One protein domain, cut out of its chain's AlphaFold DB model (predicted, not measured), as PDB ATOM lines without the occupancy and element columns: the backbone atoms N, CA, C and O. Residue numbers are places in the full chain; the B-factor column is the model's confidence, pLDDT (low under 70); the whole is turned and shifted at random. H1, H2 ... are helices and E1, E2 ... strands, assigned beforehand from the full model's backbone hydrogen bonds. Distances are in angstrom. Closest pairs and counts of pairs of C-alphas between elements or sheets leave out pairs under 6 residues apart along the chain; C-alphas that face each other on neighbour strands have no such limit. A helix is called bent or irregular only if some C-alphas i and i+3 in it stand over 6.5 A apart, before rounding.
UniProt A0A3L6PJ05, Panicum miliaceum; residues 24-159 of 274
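Overview. This is residues 24 to 159 of the 274 residues of a protein of Panicum miliaceum (UniProt A0A3L6PJ05). A four-stranded sheet, E2 E1 E3 E5, is curled like part of a barrel and left open; on its hollow side lies a small two-stranded sheet, E4 and E6, loosely facing it, with H1 between E6 and E2. H2 folds back beside H1 in a helical hairpin, away from both sheets, and long loops fill out the remainder. The printed part has 136 residues, with six named strands and then two named helices, in the order E1 E2 E3 E4 E5 E6 H1 H2; under half of the residues are in these elements, and the class is mixed, helices and strands. The larger sheet is mixed, the smaller antiparallel. The whole is compact, with a radius of gyration of the C-alphas of 15.3 A and spans of 43 by 31 by 27 A.

Along the chain. Find C-alpha 24 at (-2.736, 100.123, 64.560); from there E1, residues 24 to 35, runs 29.3 A and bends by 75 degrees at residue 32. Beside it look for E2, residues 43 to 48, 15.4 A, and E3, residues 64 to 71, 22.3 A; next to E3 is E5, residues 108 to 112, 13.5 A. The small sheet is E4, residues 79 to 82, and E6, residues 117 to 120. H1, residues 123 to 130, is irregular: C-alphas 123 and 126 are 7.4 A apart. H2, residues 138 to 148, runs 15.3 A to C-alpha 148 at (30.295, 70.848, 65.463).

Arrangement. Start at E1, whose pairing is staggered. Its residues 24 to 30 pair with E3, parallel, with N 26 and O 66 at 2.8 A. Its residues 30 to 35 pair with E2 in an antiparallel hairpin, with N 33 and O 45 at 2.8 A. E3 and the edge strand E5 are antiparallel; N 69 and O 109 are 2.8 A apart. In the small sheet, N 80 and O 119 are 2.8 A apart. The closest C-alphas of E3 and E4, Val 69 and Val 79, are 8.0 A apart. H1 only grazes the larger sheet; its closest C-alpha pair with E2 is Val 129 and Ala 47, 5.6 A. H1 and H2 touch, closest at the C-alphas of Met 124 and Val 138, 5.8 A, with a shallow tilt of 27 degrees, opposite ways. In H2 every O i to N i+4 pair is within hydrogen-bond range; in H1 0 of 4 are, beside 3 of 5 O i to N i+3 pairs.

Size, cuts and confidence. The C-alphas farthest apart, Cys 39 and Gly 88, are 47.1 A apart. The printed part has no cut. Look for the long links at residues 49 to 63 and 83 to 107. Near the end, residues 157 to 158 pair antiparallel with 132 to 133. Mean pLDDT of the printed part is 87.3; residues 114 to 116 and 127 to 131 are under 70.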
ATOM      1  N   VAL A  24      -2.508 101.284  65.425       90.81
ATOM      2  CA  VAL A  24      -2.736 100.123  64.560       90.81
ATOM      3  C   VAL A  24      -2.275  98.870  65.294       90.81
ATOM      4  O   VAL A  24      -1.085  98.694  65.554       90.81
ATOM      5  N   GLU A  25      -3.222  98.000  65.642       93.62
ATOM      6  CA  GLU A  25      -2.948  96.785  66.412       93.62
ATOM      7  C   GLU A  25      -2.922  95.531  65.529       93.62
ATOM      8  O   GLU A  25      -3.774  95.330  64.660       93.62
ATOM      9  N   HIS A  26      -1.956  94.654  65.791       92.62
ATOM     10  CA  HIS A  26      -1.808  93.361  65.136       92.62
ATOM     11  C   HIS A  26      -1.533  92.255  66.156       92.62
ATOM     12  O   HIS A  26      -0.876  92.467  67.175       92.62
ATOM     13  N   THR A  27      -1.973  91.041  65.834       95.38
ATOM     14  CA  THR A  27      -1.625  89.833  66.587       95.38
ATOM     15  C   THR A  27      -0.796  88.914  65.706       95.38
ATOM     16  O   THR A  27      -1.187  88.592  64.581       95.38
ATOM     17  N   PHE A  28       0.363  88.519  66.218       94.62
ATOM     18  CA  PHE A  28       1.266  87.555  65.610       94.62
ATOM     19  C   PHE A  28       1.172  86.256  66.400       94.62
ATOM     20  O   PHE A  28       1.738  86.141  67.487       94.62
ATOM     21  N   ASP A  29       0.457  85.284  65.848       95.56
ATOM     22  CA  ASP A  29       0.462  83.912  66.340       95.56
ATOM     23  C   ASP A  29       1.654  83.176  65.719       95.56
ATOM     24  O   ASP A  29       1.657  82.859  64.525       95.56
ATOM     25  N   VAL A  30       2.711  82.990  66.505       94.25
ATOM     26  CA  VAL A  30       3.920  82.285  66.078       94.25
ATOM     27  C   VAL A  30       3.732  80.806  66.367       94.25
ATOM     28  O   VAL A  30       3.653  80.411  67.526       94.25
ATOM     29  N   GLY A  31       3.732  79.970  65.336       93.62
ATOM     30  CA  GLY A  31       3.496  78.544  65.515       93.62
ATOM     31  C   GLY A  31       3.974  77.688  64.355       93.62
ATOM     32  O   GLY A  31       4.631  78.153  63.420       93.62
ATOM     33  N   ASN A  32       3.628  76.405  64.435       93.88
ATOM     34  CA  ASN A  32       3.936  75.427  63.403       93.88
ATOM     35  C   ASN A  32       3.066  75.654  62.163       93.88
ATOM     36  O   ASN A  32       1.838  75.677  62.239       93.88
ATOM     37  N   PHE A  33       3.708  75.734  61.006       92.38
ATOM     38  CA  PHE A  33       3.064  75.843  59.707       92.38
ATOM     39  C   PHE A  33       3.595  74.757  58.775       92.38
ATOM     40  O   PHE A  33       4.798  74.635  58.564       92.38
ATOM     41  N   SER A  34       2.688  73.946  58.230       93.81
ATOM     42  CA  SER A  34       3.029  72.879  57.289       93.81
ATOM     43  C   SER A  34       2.947  73.398  55.858       93.81
ATOM     44  O   SER A  34       1.894  73.858  55.414       93.81
ATOM     45  N   ILE A  35       4.055  73.317  55.128       90.62
ATOM     46  CA  ILE A  35       4.153  73.797  53.752       90.62
ATOM     47  C   ILE A  35       4.970  72.821  52.904       90.62
ATOM     48  O   ILE A  35       6.014  72.317  53.307       90.62
ATOM     49  N   SER A  36       4.476  72.547  51.698       89.25
ATOM     50  CA  SER A  36       5.190  71.772  50.681       89.25
ATOM     51  C   SER A  36       5.801  72.725  49.658       89.25
ATOM     52  O   SER A  36       5.090  73.502  49.011       89.25
ATOM     53  N   GLN A  37       7.121  72.653  49.496       88.12
ATOM     54  CA  GLN A  37       7.858  73.331  48.431       88.12
ATOM     55  C   GLN A  37       8.755  72.348  47.682       88.12
ATOM     56  O   GLN A  37       8.926  71.203  48.091       88.12
ATOM     57  N   LEU A  38       9.288  72.782  46.535       87.25
ATOM     58  CA  LEU A  38      10.227  72.001  45.714       87.25
ATOM     59  C   LEU A  38       9.733  70.584  45.354       87.25
ATOM     60  O   LEU A  38      10.528  69.681  45.107       87.25
ATOM     61  N   CYS A  39       8.408  70.399  45.304       86.88
ATOM     62  CA  CYS A  39       7.740  69.107  45.114       86.88
ATOM     63  C   CYS A  39       8.105  68.026  46.145       86.88
ATOM     64  O   CYS A  39       7.932  66.840  45.864       86.88
ATOM     65  N   GLN A  40       8.581  68.429  47.320       85.94
ATOM     66  CA  GLN A  40       8.830  67.543  48.448       85.94
ATOM     67  C   GLN A  40       7.566  67.391  49.309       85.94
ATOM     68  O   GLN A  40       6.647  68.220  49.209       85.94
ATOM     69  N   PRO A  41       7.482  66.338  50.145       87.56
ATOM     70  CA  PRO A  41       6.471  66.248  51.195       87.56
ATOM     71  C   PRO A  41       6.418  67.527  52.039       87.56
ATOM     72  O   PRO A  41       7.377  68.294  52.083       87.56
ATOM     73  N   ALA A  42       5.278  67.783  52.679       89.75
ATOM     74  CA  ALA A  42       5.138  68.978  53.497       89.75
ATOM     75  C   ALA A  42       6.100  68.930  54.696       89.75
ATOM     76  O   ALA A  42       6.116  67.948  55.439       89.75
ATOM     77  N   THR A  43       6.860  70.006  54.878       89.31
ATOM     78  CA  THR A  43       7.744  70.222  56.027       89.31
ATOM     79  C   THR A  43       7.074  71.205  56.979       89.31
ATOM     80  O   THR A  43       6.382  72.133  56.549       89.31
ATOM     81  N   VAL A  44       7.268  71.003  58.281       90.62
ATOM     82  CA  VAL A  44       6.796  71.932  59.311       90.62
ATOM     83  C   VAL A  44       7.866  72.985  59.565       90.62
ATOM     84  O   VAL A  44       8.998  72.650  59.905       90.62
ATOM     85  N   ILE A  45       7.493  74.254  59.422       90.44
ATOM     86  CA  ILE A  45       8.332  75.411  59.740       90.44
ATOM     87  C   ILE A  45       7.689  76.249  60.847       90.44
ATOM     88  O   ILE A  45       6.480  76.175  61.064       90.44
ATOM     89  N   THR A  46       8.486  77.078  61.525       90.75
ATOM     90  CA  THR A  46       7.945  78.128  62.401       90.75
ATOM     91  C   THR A  46       7.590  79.343  61.555       90.75
ATOM     92  O   THR A  46       8.458  79.886  60.867       90.75
ATOM     93  N   ALA A  47       6.327  79.764  61.603       91.00
ATOM     94  CA  ALA A  47       5.813  80.899  60.846       91.00
ATOM     95  C   ALA A  47       4.848  81.741  61.687       91.00
ATOM     96  O   ALA A  47       4.310  81.285  62.696       91.00
ATOM     97  N   VAL A  48       4.608  82.972  61.240       91.31
ATOM     98  CA  VAL A  48       3.629  83.875  61.855       91.31
ATOM     99  C   VAL A  48       2.311  83.773  61.103       91.31
ATOM    100  O   VAL A  48       2.286  83.873  59.876       91.31
ATOM    101  N   ASN A  49       1.219  83.594  61.843       93.44
ATOM    102  CA  ASN A  49      -0.148  83.520  61.326       93.44
ATOM    103  C   ASN A  49      -0.334  82.435  60.245       93.44
ATOM    104  O   ASN A  49      -1.137  82.595  59.329       93.44
ATOM    105  N   GLY A  50       0.430  81.338  60.329       91.94
ATOM    106  CA  GLY A  50       0.315  80.203  59.408       91.94
ATOM    107  C   GLY A  50       0.618  80.541  57.945       91.94
ATOM    108  O   GLY A  50       0.032  79.935  57.050       91.94
ATOM    109  N   GLN A  51       1.487  81.523  57.683       89.94
ATOM    110  CA  GLN A  51       1.820  81.947  56.323       89.94
ATOM    111  C   GLN A  51       3.302  82.282  56.137       89.94
ATOM    112  O   GLN A  51       3.989  82.733  57.051       89.94
ATOM    113  N   LEU A  52       3.765  82.097  54.900       87.75
ATOM    114  CA  LEU A  52       5.084  82.492  54.420       87.75
ATOM    115  C   LEU A  52       4.913  83.253  53.092       87.75
ATOM    116  O   LEU A  52       4.396  82.659  52.138       87.75
ATOM    117  N   PRO A  53       5.343  84.522  52.981       88.38
ATOM    118  CA  PRO A  53       5.936  85.362  54.027       88.38
ATOM    119  C   PRO A  53       4.964  85.748  55.159       88.38
ATOM    120  O   PRO A  53       3.740  85.696  54.991       88.38
ATOM    121  N   GLY A  54       5.514  86.177  56.299       85.81
ATOM    122  CA  GLY A  54       4.738  86.721  57.419       85.81
ATOM    123  C   GLY A  54       3.869  87.932  57.030       85.81
ATOM    124  O   GLY A  54       4.105  88.594  56.015       85.81
ATOM    125  N   SER A  55       2.836  88.225  57.826       84.94
ATOM    126  CA  SER A  55       1.862  89.286  57.521       84.94
ATOM    127  C   SER A  55       2.507  90.675  57.422       84.94
ATOM    128  O   SER A  55       3.298  91.079  58.272       84.94
ATOM    129  N   THR A  56       2.145  91.437  56.387       87.50
ATOM    130  CA  THR A  56       2.582  92.832  56.230       87.50
ATOM    131  C   THR A  56       1.809  93.748  57.175       87.50
ATOM    132  O   THR A  56       0.580  93.765  57.143       87.50
ATOM    133  N   ILE A  57       2.529  94.559  57.948       87.31
ATOM    134  CA  ILE A  57       1.968  95.671  58.723       87.31
ATOM    135  C   ILE A  57       1.888  96.891  57.800       87.31
ATOM    136  O   ILE A  57       2.863  97.223  57.127       87.31
ATOM    137  N   ARG A  58       0.721  97.538  57.724       88.44
ATOM    138  CA  ARG A  58       0.507  98.744  56.909       88.44
ATOM    139  C   ARG A  58       0.040  99.877  57.798       88.44
ATOM    140  O   ARG A  58      -1.056  99.798  58.342       88.44
ATOM    141  N   VAL A  59       0.865 100.907  57.891       87.75
ATOM    142  CA  VAL A  59       0.675 102.071  58.758       87.75
ATOM    143  C   VAL A  59       1.080 103.343  58.023       87.75
ATOM    144  O   VAL A  59       1.769 103.274  57.000       87.75
ATOM    145  N   HIS A  60       0.649 104.490  58.534       86.06
ATOM    146  CA  HIS A  60       1.083 105.807  58.085       86.06
ATOM    147  C   HIS A  60       2.164 106.365  59.010       86.06
ATOM    148  O   HIS A  60       2.336 105.925  60.148       86.06
ATOM    149  N   GLU A  61       2.909 107.348  58.514       83.19
ATOM    150  CA  GLU A  61       3.849 108.087  59.349       83.19
ATOM    151  C   GLU A  61       3.106 108.747  60.520       83.19
ATOM    152  O   GLU A  61       2.074 109.390  60.331       83.19
ATOM    153  N   GLY A  62       3.633 108.564  61.731       83.75
ATOM    154  CA  GLY A  62       3.017 109.037  62.970       83.75
ATOM    155  C   GLY A  62       2.077 108.035  63.647       83.75
ATOM    156  O   GLY A  62       1.774 108.228  64.823       83.75
ATOM    157  N   ASP A  63       1.658 106.956  62.975       87.44
ATOM    158  CA  ASP A  63       0.871 105.900  63.618       87.44
ATOM    159  C   ASP A  63       1.692 105.173  64.693       87.44
ATOM    160  O   ASP A  63       2.880 104.888  64.531       87.44
ATOM    161  N   THR A  64       1.028 104.808  65.789       86.50
ATOM    162  CA  THR A  64       1.583 103.897  66.793       86.50
ATOM    163  C   THR A  64       1.222 102.471  66.415       86.50
ATOM    164  O   THR A  64       0.047 102.131  66.300       86.50
ATOM    165  N   VAL A  65       2.218 101.606  66.265       90.12
ATOM    166  CA  VAL A  65       1.983 100.190  65.965       90.12
ATOM    167  C   VAL A  65       2.074  99.381  67.242       90.12
ATOM    168  O   VAL A  65       3.045  99.497  67.983       90.12
ATOM    169  N   VAL A  66       1.074  98.542  67.493       92.69
ATOM    170  CA  VAL A  66       1.076  97.601  68.615       92.69
ATOM    171  C   VAL A  66       1.027  96.190  68.062       92.69
ATOM    172  O   VAL A  66       0.119  95.848  67.310       92.69
ATOM    173  N   VAL A  67       1.993  95.352  68.436       93.69
ATOM    174  CA  VAL A  67       2.029  93.954  67.995       93.69
ATOM    175  C   VAL A  67       2.053  93.016  69.186       93.69
ATOM    176  O   VAL A  67       3.021  92.968  69.948       93.69
ATOM    177  N   HIS A  68       0.987  92.235  69.319       95.50
ATOM    178  CA  HIS A  68       0.870  91.161  70.293       95.50
ATOM    179  C   HIS A  68       1.460  89.880  69.713       95.50
ATOM    180  O   HIS A  68       0.837  89.217  68.888       95.50
ATOM    181  N   VAL A  69       2.661  89.520  70.152       95.50
ATOM    182  CA  VAL A  69       3.322  88.278  69.753       95.50
ATOM    183  C   VAL A  69       2.962  87.186  70.750       95.50
ATOM    184  O   VAL A  69       3.274  87.291  71.936       95.50
ATOM    185  N   ILE A  70       2.304  86.139  70.265       96.94
ATOM    186  CA  ILE A  70       1.927  84.944  71.019       96.94
ATOM    187  C   ILE A  70       2.814  83.810  70.518       96.94
ATOM    188  O   ILE A  70       2.762  83.459  69.342       96.94
ATOM    189  N   ASN A  71       3.654  83.255  71.392       96.56
ATOM    190  CA  ASN A  71       4.550  82.176  71.008       96.56
ATOM    191  C   ASN A  71       3.912  80.812  71.290       96.56
ATOM    192  O   ASN A  71       4.003  80.298  72.400       96.56
ATOM    193  N   ASN A  72       3.309  80.216  70.269       96.50
ATOM    194  CA  ASN A  72       2.816  78.839  70.261       96.50
ATOM    195  C   ASN A  72       3.795  77.867  69.570       96.50
ATOM    196  O   ASN A  72       3.456  76.706  69.326       96.50
ATOM    197  N   SER A  73       5.001  78.325  69.227       93.25
ATOM    198  CA  SER A  73       6.053  77.504  68.625       93.25
ATOM    199  C   SER A  73       6.819  76.711  69.699       93.25
ATOM    200  O   SER A  73       6.760  77.059  70.882       93.25
ATOM    201  N   PRO A  74       7.569  75.658  69.325       91.88
ATOM    202  CA  PRO A  74       8.385  74.906  70.280       91.88
ATOM    203  C   PRO A  74       9.682  75.634  70.681       91.88
ATOM    204  O   PRO A  74      10.420  75.129  71.526       91.88
ATOM    205  N   TYR A  75       9.974  76.799  70.093       91.88
ATOM    206  CA  TYR A  75      11.240  77.508  70.261       91.88
ATOM    207  C   TYR A  75      11.066  78.818  71.027       91.88
ATOM    208  O   TYR A  75      10.015  79.453  70.991       91.88
ATOM    209  N   ASN A  76      12.130  79.253  71.696       93.38
ATOM    210  CA  ASN A  76      12.249  80.633  72.151       93.38
ATOM    211  C   ASN A  76      12.317  81.565  70.935       93.38
ATOM    212  O   ASN A  76      13.016  81.261  69.967       93.38
ATOM    213  N   ILE A  77      11.604  82.691  70.988       91.88
ATOM    214  CA  ILE A  77      11.600  83.652  69.885       91.88
ATOM    215  C   ILE A  77      11.489  85.092  70.379       91.88
ATOM    216  O   ILE A  77      10.788  85.390  71.347       91.88
ATOM    217  N   THR A  78      12.136  86.004  69.666       93.12
ATOM    218  CA  THR A  78      11.857  87.441  69.698       93.12
ATOM    219  C   THR A  78      11.585  87.957  68.286       93.12
ATOM    220  O   THR A  78      11.962  87.325  67.296       93.12
ATOM    221  N   VAL A  79      10.913  89.105  68.180       91.69
ATOM    222  CA  VAL A  79      10.630  89.775  66.903       91.69
ATOM    223  C   VAL A  79      11.347  91.112  66.918       91.69
ATOM    224  O   VAL A  79      11.145  91.884  67.848       91.69
ATOM    225  N   HIS A  80      12.160  91.367  65.897       91.81
ATOM    226  CA  HIS A  80      12.888  92.616  65.720       91.81
ATOM    227  C   HIS A  80      12.287  93.474  64.606       91.81
ATOM    228  O   HIS A  80      11.898  92.956  63.555       91.81
ATOM    229  N   TRP A  81      12.255  94.786  64.841       90.62
ATOM    230  CA  TRP A  81      11.709  95.808  63.944       90.62
ATOM    231  C   TRP A  81      12.835  96.461  63.146       90.62
ATOM    232  O   TRP A  81      13.298  97.561  63.449       90.62
ATOM    233  N   HIS A  82      13.292  95.756  62.118       89.25
ATOM    234  CA  HIS A  82      14.452  96.157  61.339       89.25
ATOM    235  C   HIS A  82      14.262  97.542  60.708       89.25
ATOM    236  O   HIS A  82      13.252  97.806  60.056       89.25
ATOM    237  N   GLY A  83      15.260  98.410  60.881       86.38
ATOM    238  CA  GLY A  83      15.278  99.770  60.339       86.38
ATOM    239  C   GLY A  83      14.592 100.821  61.216       86.38
ATOM    240  O   GLY A  83      14.663 102.007  60.898       86.38
ATOM    241  N   LEU A  84      13.961 100.436  62.331       86.31
ATOM    242  CA  LEU A  84      13.409 101.397  63.281       86.31
ATOM    243  C   LEU A  84      14.490 101.869  64.266       86.31
ATOM    244  O   LEU A  84      15.169 101.063  64.890       86.31
ATOM    245  N   PHE A  85      14.624 103.185  64.464       85.00
ATOM    246  CA  PHE A  85      15.642 103.739  65.370       85.00
ATOM    247  C   PHE A  85      15.388 103.478  66.866       85.00
ATOM    248  O   PHE A  85      16.301 103.681  67.663       85.00
ATOM    249  N   GLN A  86      14.160 103.114  67.257       87.50
ATOM    250  CA  GLN A  86      13.763 102.822  68.647       87.50
ATOM    251  C   GLN A  86      14.180 103.901  69.672       87.50
ATOM    252  O   GLN A  86      14.629 103.612  70.787       87.50
ATOM    253  N   ARG A  87      14.080 105.185  69.296       85.81
ATOM    254  CA  ARG A  87      14.487 106.299  70.168       85.81
ATOM    255  C   ARG A  87      13.539 106.415  71.361       85.81
ATOM    256  O   ARG A  87      12.424 106.894  71.217       85.81
ATOM    257  N   GLY A  88      14.020 106.026  72.541       88.19
ATOM    258  CA  GLY A  88      13.230 106.029  73.780       88.19
ATOM    259  C   GLY A  88      12.413 104.751  74.005       88.19
ATOM    260  O   GLY A  88      11.749 104.627  75.033       88.19
ATOM    261  N   THR A  89      12.495 103.791  73.084       89.69
ATOM    262  CA  THR A  89      11.743 102.527  73.086       89.69
ATOM    263  C   THR A  89      12.654 101.319  72.863       89.69
ATOM    264  O   THR A  89      12.219 100.276  72.390       89.69
ATOM    265  N   GLN A  90      13.933 101.419  73.237       90.75
ATOM    266  CA  GLN A  90      14.950 100.387  72.988       90.75
ATOM    267  C   GLN A  90      14.572  99.010  73.560       90.75
ATOM    268  O   GLN A  90      14.946  97.980  73.013       90.75
ATOM    269  N   TRP A  91      13.791  98.976  74.641       87.81
ATOM    270  CA  TRP A  91      13.265  97.749  75.250       87.81
ATOM    271  C   TRP A  91      12.272  96.986  74.345       87.81
ATOM    272  O   TRP A  91      11.997  95.813  74.587       87.81
ATOM    273  N   ALA A  92      11.741  97.629  73.302       89.50
ATOM    274  CA  ALA A  92      10.860  97.038  72.299       89.50
ATOM    275  C   ALA A  92      11.595  96.686  70.991       89.50
ATOM    276  O   ALA A  92      10.943  96.340  70.011       89.50
ATOM    277  N   ASP A  93      12.931  96.763  70.947       91.06
ATOM    278  CA  ASP A  93      13.678  96.540  69.704       91.06
ATOM    279  C   ASP A  93      13.676  95.075  69.246       91.06
ATOM    280  O   ASP A  93      13.617  94.809  68.048       91.06
ATOM    281  N   GLY A  94      13.710  94.117  70.178       91.38
ATOM    282  CA  GLY A  94      13.600  92.690  69.862       91.38
ATOM    283  C   GLY A  94      14.877  91.839  69.771       91.38
ATOM    284  O   GLY A  94      14.718  90.622  69.670       91.38
ATOM    285  N   PRO A  95      16.123  92.343  69.817       91.44
ATOM    286  CA  PRO A  95      17.294  91.473  69.921       91.44
ATOM    287  C   PRO A  95      17.328  90.662  71.229       91.44
ATOM    288  O   PRO A  95      17.394  91.209  72.338       91.44
ATOM    289  N   GLU A  96      17.292  89.334  71.092       90.12
ATOM    290  CA  GLU A  96      17.321  88.395  72.216       90.12
ATOM    291  C   GLU A  96      18.609  88.551  73.041       90.12
ATOM    292  O   GLU A  96      19.702  88.677  72.495       90.12
ATOM    293  N   MET A  97      18.478  88.541  74.371       91.06
ATOM    294  CA  MET A  97      19.570  88.702  75.345       91.06
ATOM    295  C   MET A  97      20.301  90.054  75.301       91.06
ATOM    296  O   MET A  97      21.258  90.244  76.050       91.06
ATOM    297  N   VAL A  98      19.835  91.005  74.488       93.06
ATOM    298  CA  VAL A  98      20.353  92.381  74.457       93.06
ATOM    299  C   VAL A  98      19.309  93.343  75.004       93.06
ATOM    300  O   VAL A  98      19.542  93.978  76.029       93.06
ATOM    301  N   THR A  99      18.142  93.435  74.360       92.69
ATOM    302  CA  THR A  99      17.079  94.365  74.780       92.69
ATOM    303  C   THR A  99      15.958  93.673  75.543       92.69
ATOM    304  O   THR A  99      15.212  94.335  76.262       92.69
ATOM    305  N   GLN A 100      15.834  92.350  75.407       92.12
ATOM    306  CA  GLN A 100      14.833  91.552  76.112       92.12
ATOM    307  C   GLN A 100      15.230  90.076  76.239       92.12
ATOM    308  O   GLN A 100      16.026  89.546  75.463       92.12
ATOM    309  N   CYS A 101      14.607  89.384  77.192       93.69
ATOM    310  CA  CYS A 101      14.597  87.924  77.215       93.69
ATOM    311  C   CYS A 101      13.704  87.361  76.090       93.69
ATOM    312  O   CYS A 101      12.754  88.031  75.664       93.69
ATOM    313  N   PRO A 102      13.952  86.120  75.637       94.31
ATOM    314  CA  PRO A 102      13.086  85.469  74.664       94.31
ATOM    315  C   PRO A 102      11.657  85.291  75.173       94.31
ATOM    316  O   PRO A 102      11.425  84.973  76.345       94.31
ATOM    317  N   ILE A 103      10.699  85.394  74.253       95.62
ATOM    318  CA  ILE A 103       9.321  84.978  74.492       95.62
ATOM    319  C   ILE A 103       9.331  83.450  74.502       95.62
ATOM    320  O   ILE A 103       9.558  82.819  73.470       95.62
ATOM    321  N   ARG A 104       9.127  82.843  75.672       96.38
ATOM    322  CA  ARG A 104       9.108  81.378  75.816       96.38
ATOM    323  C   ARG A 104       7.860  80.766  75.160       96.38
ATOM    324  O   ARG A 104       6.837  81.451  75.092       96.38
ATOM    325  N   PRO A 105       7.897  79.486  74.753       96.69
ATOM    326  CA  PRO A 105       6.698  78.756  74.345       96.69
ATOM    327  C   PRO A 105       5.549  78.901  75.358       96.69
ATOM    328  O   PRO A 105       5.757  78.843  76.572       96.69
ATOM    329  N   GLY A 106       4.339  79.146  74.859       96.50
ATOM    330  CA  GLY A 106       3.133  79.424  75.643       96.50
ATOM    331  C   GLY A 106       3.052  80.837  76.242       96.50
ATOM    332  O   GLY A 106       2.061  81.167  76.893       96.50
ATOM    333  N   SER A 107       4.071  81.679  76.049       97.06
ATOM    334  CA  SER A 107       4.103  83.056  76.559       97.06
ATOM    335  C   SER A 107       3.762  84.078  75.472       97.06
ATOM    336  O   SER A 107       3.725  83.772  74.280       97.06
ATOM    337  N   ARG A 108       3.516  85.325  75.889       96.44
ATOM    338  CA  ARG A 108       3.217  86.446  74.990       96.44
ATOM    339  C   ARG A 108       4.045  87.679  75.333       96.44
ATOM    340  O   ARG A 108       4.410  87.865  76.492       96.44
ATOM    341  N   TYR A 109       4.267  88.544  74.352       94.75
ATOM    342  CA  TYR A 109       4.883  89.857  74.531       94.75
ATOM    343  C   TYR A 109       4.206  90.881  73.624       94.75
ATOM    344  O   TYR A 109       3.724  90.532  72.549       94.75
ATOM    345  N   THR A 110       4.135  92.135  74.062       93.94
ATOM    346  CA  THR A 110       3.532  93.216  73.273       93.94
ATOM    347  C   THR A 110       4.583  94.261  72.958       93.94
ATOM    348  O   THR A 110       5.132  94.874  73.870       93.94
ATOM    349  N   TYR A 111       4.821  94.475  71.671       90.25
ATOM    350  CA  TYR A 111       5.652  95.560  71.169       90.25
ATOM    351  C   TYR A 111       4.773  96.771  70.883       90.25
ATOM    352  O   TYR A 111       3.635  96.618  70.440       90.25
ATOM    353  N   ARG A 112       5.297  97.963  71.149       84.50
ATOM    354  CA  ARG A 112       4.665  99.238  70.817       84.50
ATOM    355  C   ARG A 112       5.730 100.064  70.124       84.50
ATOM    356  O   ARG A 112       6.609 100.500  70.841       84.50
ATOM    357  N   GLU A 113       5.712 100.113  68.794       72.06
ATOM    358  CA  GLU A 113       6.447 101.020  67.894       72.06
ATOM    359  C   GLU A 113       6.380 100.499  66.434       72.06
ATOM    360  O   GLU A 113       6.155  99.311  66.201       72.06
ATOM    361  N   GLY A 114       6.541 101.396  65.447       62.25
ATOM    362  CA  GLY A 114       6.415 101.132  63.998       62.25
ATOM    363  C   GLY A 114       7.443 100.177  63.362       62.25
ATOM    364  O   GLY A 114       8.250  99.544  64.031       62.25
ATOM    365  N   THR A 115       7.421 100.039  62.028       57.44
ATOM    366  CA  THR A 115       8.312  99.099  61.314       57.44
ATOM    367  C   THR A 115       8.568  99.491  59.856       57.44
ATOM    368  O   THR A 115       7.679 100.017  59.188       57.44
ATOM    369  N   LEU A 116       9.771  99.191  59.350       65.88
ATOM    370  CA  LEU A 116      10.065  99.110  57.914       65.88
ATOM    371  C   LEU A 116       9.825  97.675  57.414       65.88
ATOM    372  O   LEU A 116       9.054  97.446  56.485       65.88
ATOM    373  N   TRP A 117      10.446  96.700  58.078       77.62
ATOM    374  CA  TRP A 117      10.089  95.283  58.023       77.62
ATOM    375  C   TRP A 117      10.464  94.619  59.352       77.62
ATOM    376  O   TRP A 117      11.111  95.232  60.204       77.62
ATOM    377  N   TRP A 118      10.032  93.381  59.566       84.31
ATOM    378  CA  TRP A 118      10.265  92.676  60.822       84.31
ATOM    379  C   TRP A 118      10.738  91.250  60.570       84.31
ATOM    380  O   TRP A 118      10.430  90.653  59.540       84.31
ATOM    381  N   HIS A 119      11.496  90.694  61.511       86.06
ATOM    382  CA  HIS A 119      11.927  89.302  61.445       86.06
ATOM    383  C   HIS A 119      12.192  88.719  62.833       86.06
ATOM    384  O   HIS A 119      12.381  89.450  63.803       86.06
ATOM    385  N   ALA A 120      12.236  87.388  62.931       77.31
ATOM    386  CA  ALA A 120      12.689  86.729  64.152       77.31
ATOM    387  C   ALA A 120      14.158  87.085  64.430       77.31
ATOM    388  O   ALA A 120      14.969  87.077  63.501       77.31
ATOM    389  N   HIS A 121      14.510  87.384  65.680       82.44
ATOM    390  CA  HIS A 121      15.894  87.671  66.091       82.44
ATOM    391  C   HIS A 121      16.418  86.641  67.105       82.44
ATOM    392  O   HIS A 121      17.165  86.964  68.029       82.44
ATOM    393  N   SER A 122      16.039  85.383  66.877       76.62
ATOM    394  CA  SER A 122      16.451  84.210  67.649       76.62
ATOM    395  C   SER A 122      16.964  83.137  66.691       76.62
ATOM    396  O   SER A 122      16.191  82.627  65.875       76.62
ATOM    397  N   SER A 123      18.252  82.781  66.793       79.31
ATOM    398  CA  SER A 123      18.872  81.721  65.974       79.31
ATOM    399  C   SER A 123      18.625  81.940  64.458       79.31
ATOM    400  O   SER A 123      18.509  83.076  63.986       79.31
ATOM    401  N   MET A 124      18.531  80.871  63.667       76.50
ATOM    402  CA  MET A 124      18.227  80.902  62.235       76.50
ATOM    403  C   MET A 124      16.729  81.055  61.916       76.50
ATOM    404  O   MET A 124      16.352  81.017  60.744       76.50
ATOM    405  N   LEU A 125      15.853  81.302  62.903       73.56
ATOM    406  CA  LEU A 125      14.405  81.440  62.665       73.56
ATOM    407  C   LEU A 125      14.052  82.613  61.736       73.56
ATOM    408  O   LEU A 125      12.982  82.619  61.136       73.56
ATOM    409  N   ARG A 126      14.957  83.580  61.535       72.50
ATOM    410  CA  ARG A 126      14.811  84.621  60.503       72.50
ATOM    411  C   ARG A 126      14.584  84.036  59.101       72.50
ATOM    412  O   ARG A 126      13.812  84.607  58.330       72.50
ATOM    413  N   ALA A 127      15.217  82.905  58.783       65.31
ATOM    414  CA  ALA A 127      15.127  82.258  57.476       65.31
ATOM    415  C   ALA A 127      13.684  81.857  57.126       65.31
ATOM    416  O   ALA A 127      13.207  82.142  56.027       65.31
ATOM    417  N   THR A 128      12.962  81.267  58.086       64.88
ATOM    418  CA  THR A 128      11.620  80.700  57.873       64.88
ATOM    419  C   THR A 128      10.491  81.720  57.953       64.88
ATOM    420  O   THR A 128       9.339  81.347  57.756       64.88
ATOM    421  N   VAL A 129      10.780  82.995  58.227       58.97
ATOM    422  CA  VAL A 129       9.750  84.043  58.310       58.97
ATOM    423  C   VAL A 129       9.635  84.838  56.996       58.97
ATOM    424  O   VAL A 129       8.529  85.274  56.664       58.97
ATOM    425  N   TYR A 130      10.713  84.981  56.201       59.59
ATOM    426  CA  TYR A 130      10.676  85.865  55.018       59.59
ATOM    427  C   TYR A 130      11.496  85.495  53.761       59.59
ATOM    428  O   TYR A 130      11.116  85.970  52.691       59.59
ATOM    429  N   GLY A 131      12.589  84.718  53.811       63.25
ATOM    430  CA  GLY A 131      13.607  84.808  52.738       63.25
ATOM    431  C   GLY A 131      13.897  83.551  51.915       63.25
ATOM    432  O   GLY A 131      13.843  83.559  50.682       63.25
ATOM    433  N   GLU A 132      14.246  82.463  52.586       81.12
ATOM    434  CA  GLU A 132      14.930  81.318  51.981       81.12
ATOM    435  C   GLU A 132      14.271  80.007  52.398       81.12
ATOM    436  O   GLU A 132      13.701  79.890  53.483       81.12
ATOM    437  N   TRP A 133      14.304  79.029  51.496       83.75
ATOM    438  CA  TRP A 133      13.696  77.729  51.721       83.75
ATOM    439  C   TRP A 133      14.754  76.694  52.084       83.75
ATOM    440  O   TRP A 133      15.728  76.502  51.351       83.75
ATOM    441  N   TRP A 134      14.490  75.995  53.183       83.69
ATOM    442  CA  TRP A 134      15.274  74.878  53.685       83.69
ATOM    443  C   TRP A 134      14.355  73.669  53.822       83.69
ATOM    444  O   TRP A 134      13.280  73.755  54.416       83.69
ATOM    445  N   ASN A 135      14.768  72.536  53.266       84.19
ATOM    446  CA  ASN A 135      14.051  71.274  53.418       84.19
ATOM    447  C   ASN A 135      14.177  70.722  54.847       84.19
ATOM    448  O   ASN A 135      13.310  69.968  55.290       84.19
ATOM    449  N   GLN A 136      15.250  71.097  55.548       85.38
ATOM    450  CA  GLN A 136      15.528  70.724  56.932       85.38
ATOM    451  C   GLN A 136      15.061  71.805  57.915       85.38
ATOM    452  O   GLN A 136      14.848  72.962  57.545       85.38
ATOM    453  N   ASN A 137      14.921  71.430  59.186       86.56
ATOM    454  CA  ASN A 137      14.601  72.372  60.248       86.56
ATOM    455  C   ASN A 137      15.795  73.307  60.508       86.56
ATOM    456  O   ASN A 137      16.874  72.859  60.888       86.56
ATOM    457  N   VAL A 138      15.593  74.614  60.326       86.94
ATOM    458  CA  VAL A 138      16.669  75.615  60.449       86.94
ATOM    459  C   VAL A 138      17.232  75.744  61.867       86.94
ATOM    460  O   VAL A 138      18.382  76.137  62.019       86.94
ATOM    461  N   PHE A 139      16.455  75.404  62.900       86.75
ATOM    462  CA  PHE A 139      16.933  75.402  64.283       86.75
ATOM    463  C   PHE A 139      17.895  74.238  64.529       86.75
ATOM    464  O   PHE A 139      18.924  74.407  65.181       86.75
ATOM    465  N   ASP A 140      17.585  73.061  63.980       87.94
ATOM    466  CA  ASP A 140      18.453  71.889  64.100       87.94
ATOM    467  C   ASP A 140      19.765  72.094  63.331       87.94
ATOM    468  O   ASP A 140      20.828  71.777  63.864       87.94
ATOM    469  N   LEU A 141      19.701  72.709  62.141       88.06
ATOM    470  CA  LEU A 141      20.880  73.094  61.355       88.06
ATOM    471  C   LEU A 141      21.798  74.062  62.118       88.06
ATOM    472  O   LEU A 141      23.005  73.839  62.188       88.06
ATOM    473  N   ASP A 142      21.234  75.121  62.709       87.12
ATOM    474  CA  ASP A 142      21.997  76.093  63.506       87.12
ATOM    475  C   ASP A 142      22.644  75.432  64.728       87.12
ATOM    476  O   ASP A 142      23.824  75.628  65.018       87.12
ATOM    477  N   ARG A 143      21.882  74.581  65.425       87.75
ATOM    478  CA  ARG A 143      22.371  73.844  66.591       87.75
ATOM    479  C   ARG A 143      23.502  72.887  66.226       87.75
ATOM    480  O   ARG A 143      24.477  72.799  66.969       87.75
ATOM    481  N   GLU A 144      23.383  72.161  65.119       88.75
ATOM    482  CA  GLU A 144      24.442  71.276  64.636       88.75
ATOM    483  C   GLU A 144      25.698  72.068  64.272       88.75
ATOM    484  O   GLU A 144      26.793  71.714  64.718       88.75
ATOM    485  N   ALA A 145      25.549  73.174  63.542       88.88
ATOM    486  CA  ALA A 145      26.666  74.040  63.185       88.88
ATOM    487  C   ALA A 145      27.369  74.610  64.421       88.88
ATOM    488  O   ALA A 145      28.598  74.600  64.503       88.88
ATOM    489  N   PHE A 146      26.601  75.032  65.428       87.81
ATOM    490  CA  PHE A 146      27.142  75.509  66.696       87.81
ATOM    491  C   PHE A 146      27.919  74.421  67.454       87.81
ATOM    492  O   PHE A 146      29.009  74.679  67.959       87.81
ATOM    493  N   LEU A 147      27.377  73.201  67.535       91.00
ATOM    494  CA  LEU A 147      27.994  72.101  68.288       91.00
ATOM    495  C   LEU A 147      29.222  71.505  67.591       91.00
ATOM    496  O   LEU A 147      30.137  71.033  68.264       91.00
ATOM    497  N   THR A 148      29.235  71.489  66.260       92.50
ATOM    498  CA  THR A 148      30.295  70.848  65.463       92.50
ATOM    499  C   THR A 148      31.340  71.834  64.946       92.50
ATOM    500  O   THR A 148      32.442  71.421  64.587       92.50
ATOM    501  N   GLY A 149      31.010  73.127  64.880       89.25
ATOM    502  CA  GLY A 149      31.806  74.147  64.196       89.25
ATOM    503  C   GLY A 149      31.765  74.045  62.665       89.25
ATOM    504  O   GLY A 149      32.475  74.790  61.987       89.25
ATOM    505  N   ILE A 150      30.966  73.129  62.104       87.56
ATOM    506  CA  ILE A 150      30.781  72.980  60.660       87.56
ATOM    507  C   ILE A 150      29.787  74.040  60.191       87.56
ATOM    508  O   ILE A 150      28.736  74.235  60.792       87.56
ATOM    509  N   LEU A 151      30.116  74.743  59.109       83.31
ATOM    510  CA  LEU A 151      29.224  75.756  58.551       83.31
ATOM    511  C   LEU A 151      27.960  75.111  57.977       83.31
ATOM    512  O   LEU A 151      28.039  74.077  57.314       83.31
ATOM    513  N   VAL A 152      26.814  75.767  58.175       84.06
ATOM    514  CA  VAL A 152      25.563  75.379  57.516       84.06
ATOM    515  C   VAL A 152      25.740  75.488  56.000       84.06
ATOM    516  O   VAL A 152      26.311  76.461  55.494       84.06
ATOM    517  N   ASP A 153      25.247  74.479  55.283       81.25
ATOM    518  CA  ASP A 153      25.217  74.452  53.822       81.25
ATOM    519  C   ASP A 153      24.390  75.610  53.236       81.25
ATOM    520  O   ASP A 153      23.817  76.430  53.943       81.25
ATOM    521  N   ARG A 154      24.323  75.719  51.907       79.94
ATOM    522  CA  ARG A 154      23.444  76.709  51.262       79.94
ATOM    523  C   ARG A 154      21.982  76.274  51.320       79.94
ATOM    524  O   ARG A 154      21.695  75.086  51.206       79.94
ATOM    525  N   ALA A 155      21.084  77.257  51.368       85.56
ATOM    526  CA  ALA A 155      19.647  77.036  51.254       85.56
ATOM    527  C   ALA A 155      19.290  76.231  49.990       85.56
ATOM    528  O   ALA A 155      19.890  76.419  48.925       85.56
ATOM    529  N   ASP A 156      18.270  75.376  50.094       87.00
ATOM    530  CA  ASP A 156      17.779  74.555  48.984       87.00
ATOM    531  C   ASP A 156      17.191  75.409  47.848       87.00
ATOM    532  O   ASP A 156      17.278  75.051  46.668       87.00
ATOM    533  N   ALA A 157      16.583  76.548  48.197       87.25
ATOM    534  CA  ALA A 157      16.117  77.545  47.242       87.25
ATOM    535  C   ALA A 157      16.051  78.953  47.847       87.25
ATOM    536  O   ALA A 157      15.745  79.137  49.024       87.25
ATOM    537  N   TYR A 158      16.241  79.959  46.996       87.56
ATOM    538  CA  TYR A 158      15.877  81.340  47.303       87.56
ATOM    539  C   TYR A 158      14.483  81.623  46.763       87.56
ATOM    540  O   TYR A 158      14.132  81.169  45.672       87.56
ATOM    541  N   THR A 159      13.677  82.360  47.522       89.56
ATOM    542  CA  THR A 159      12.277  82.585  47.168       89.56
ATOM    543  C   THR A 159      12.004  84.045  46.834       89.56
ATOM    544  O   THR A 159      12.630  84.954  47.372       89.56
TER     545      THR A 159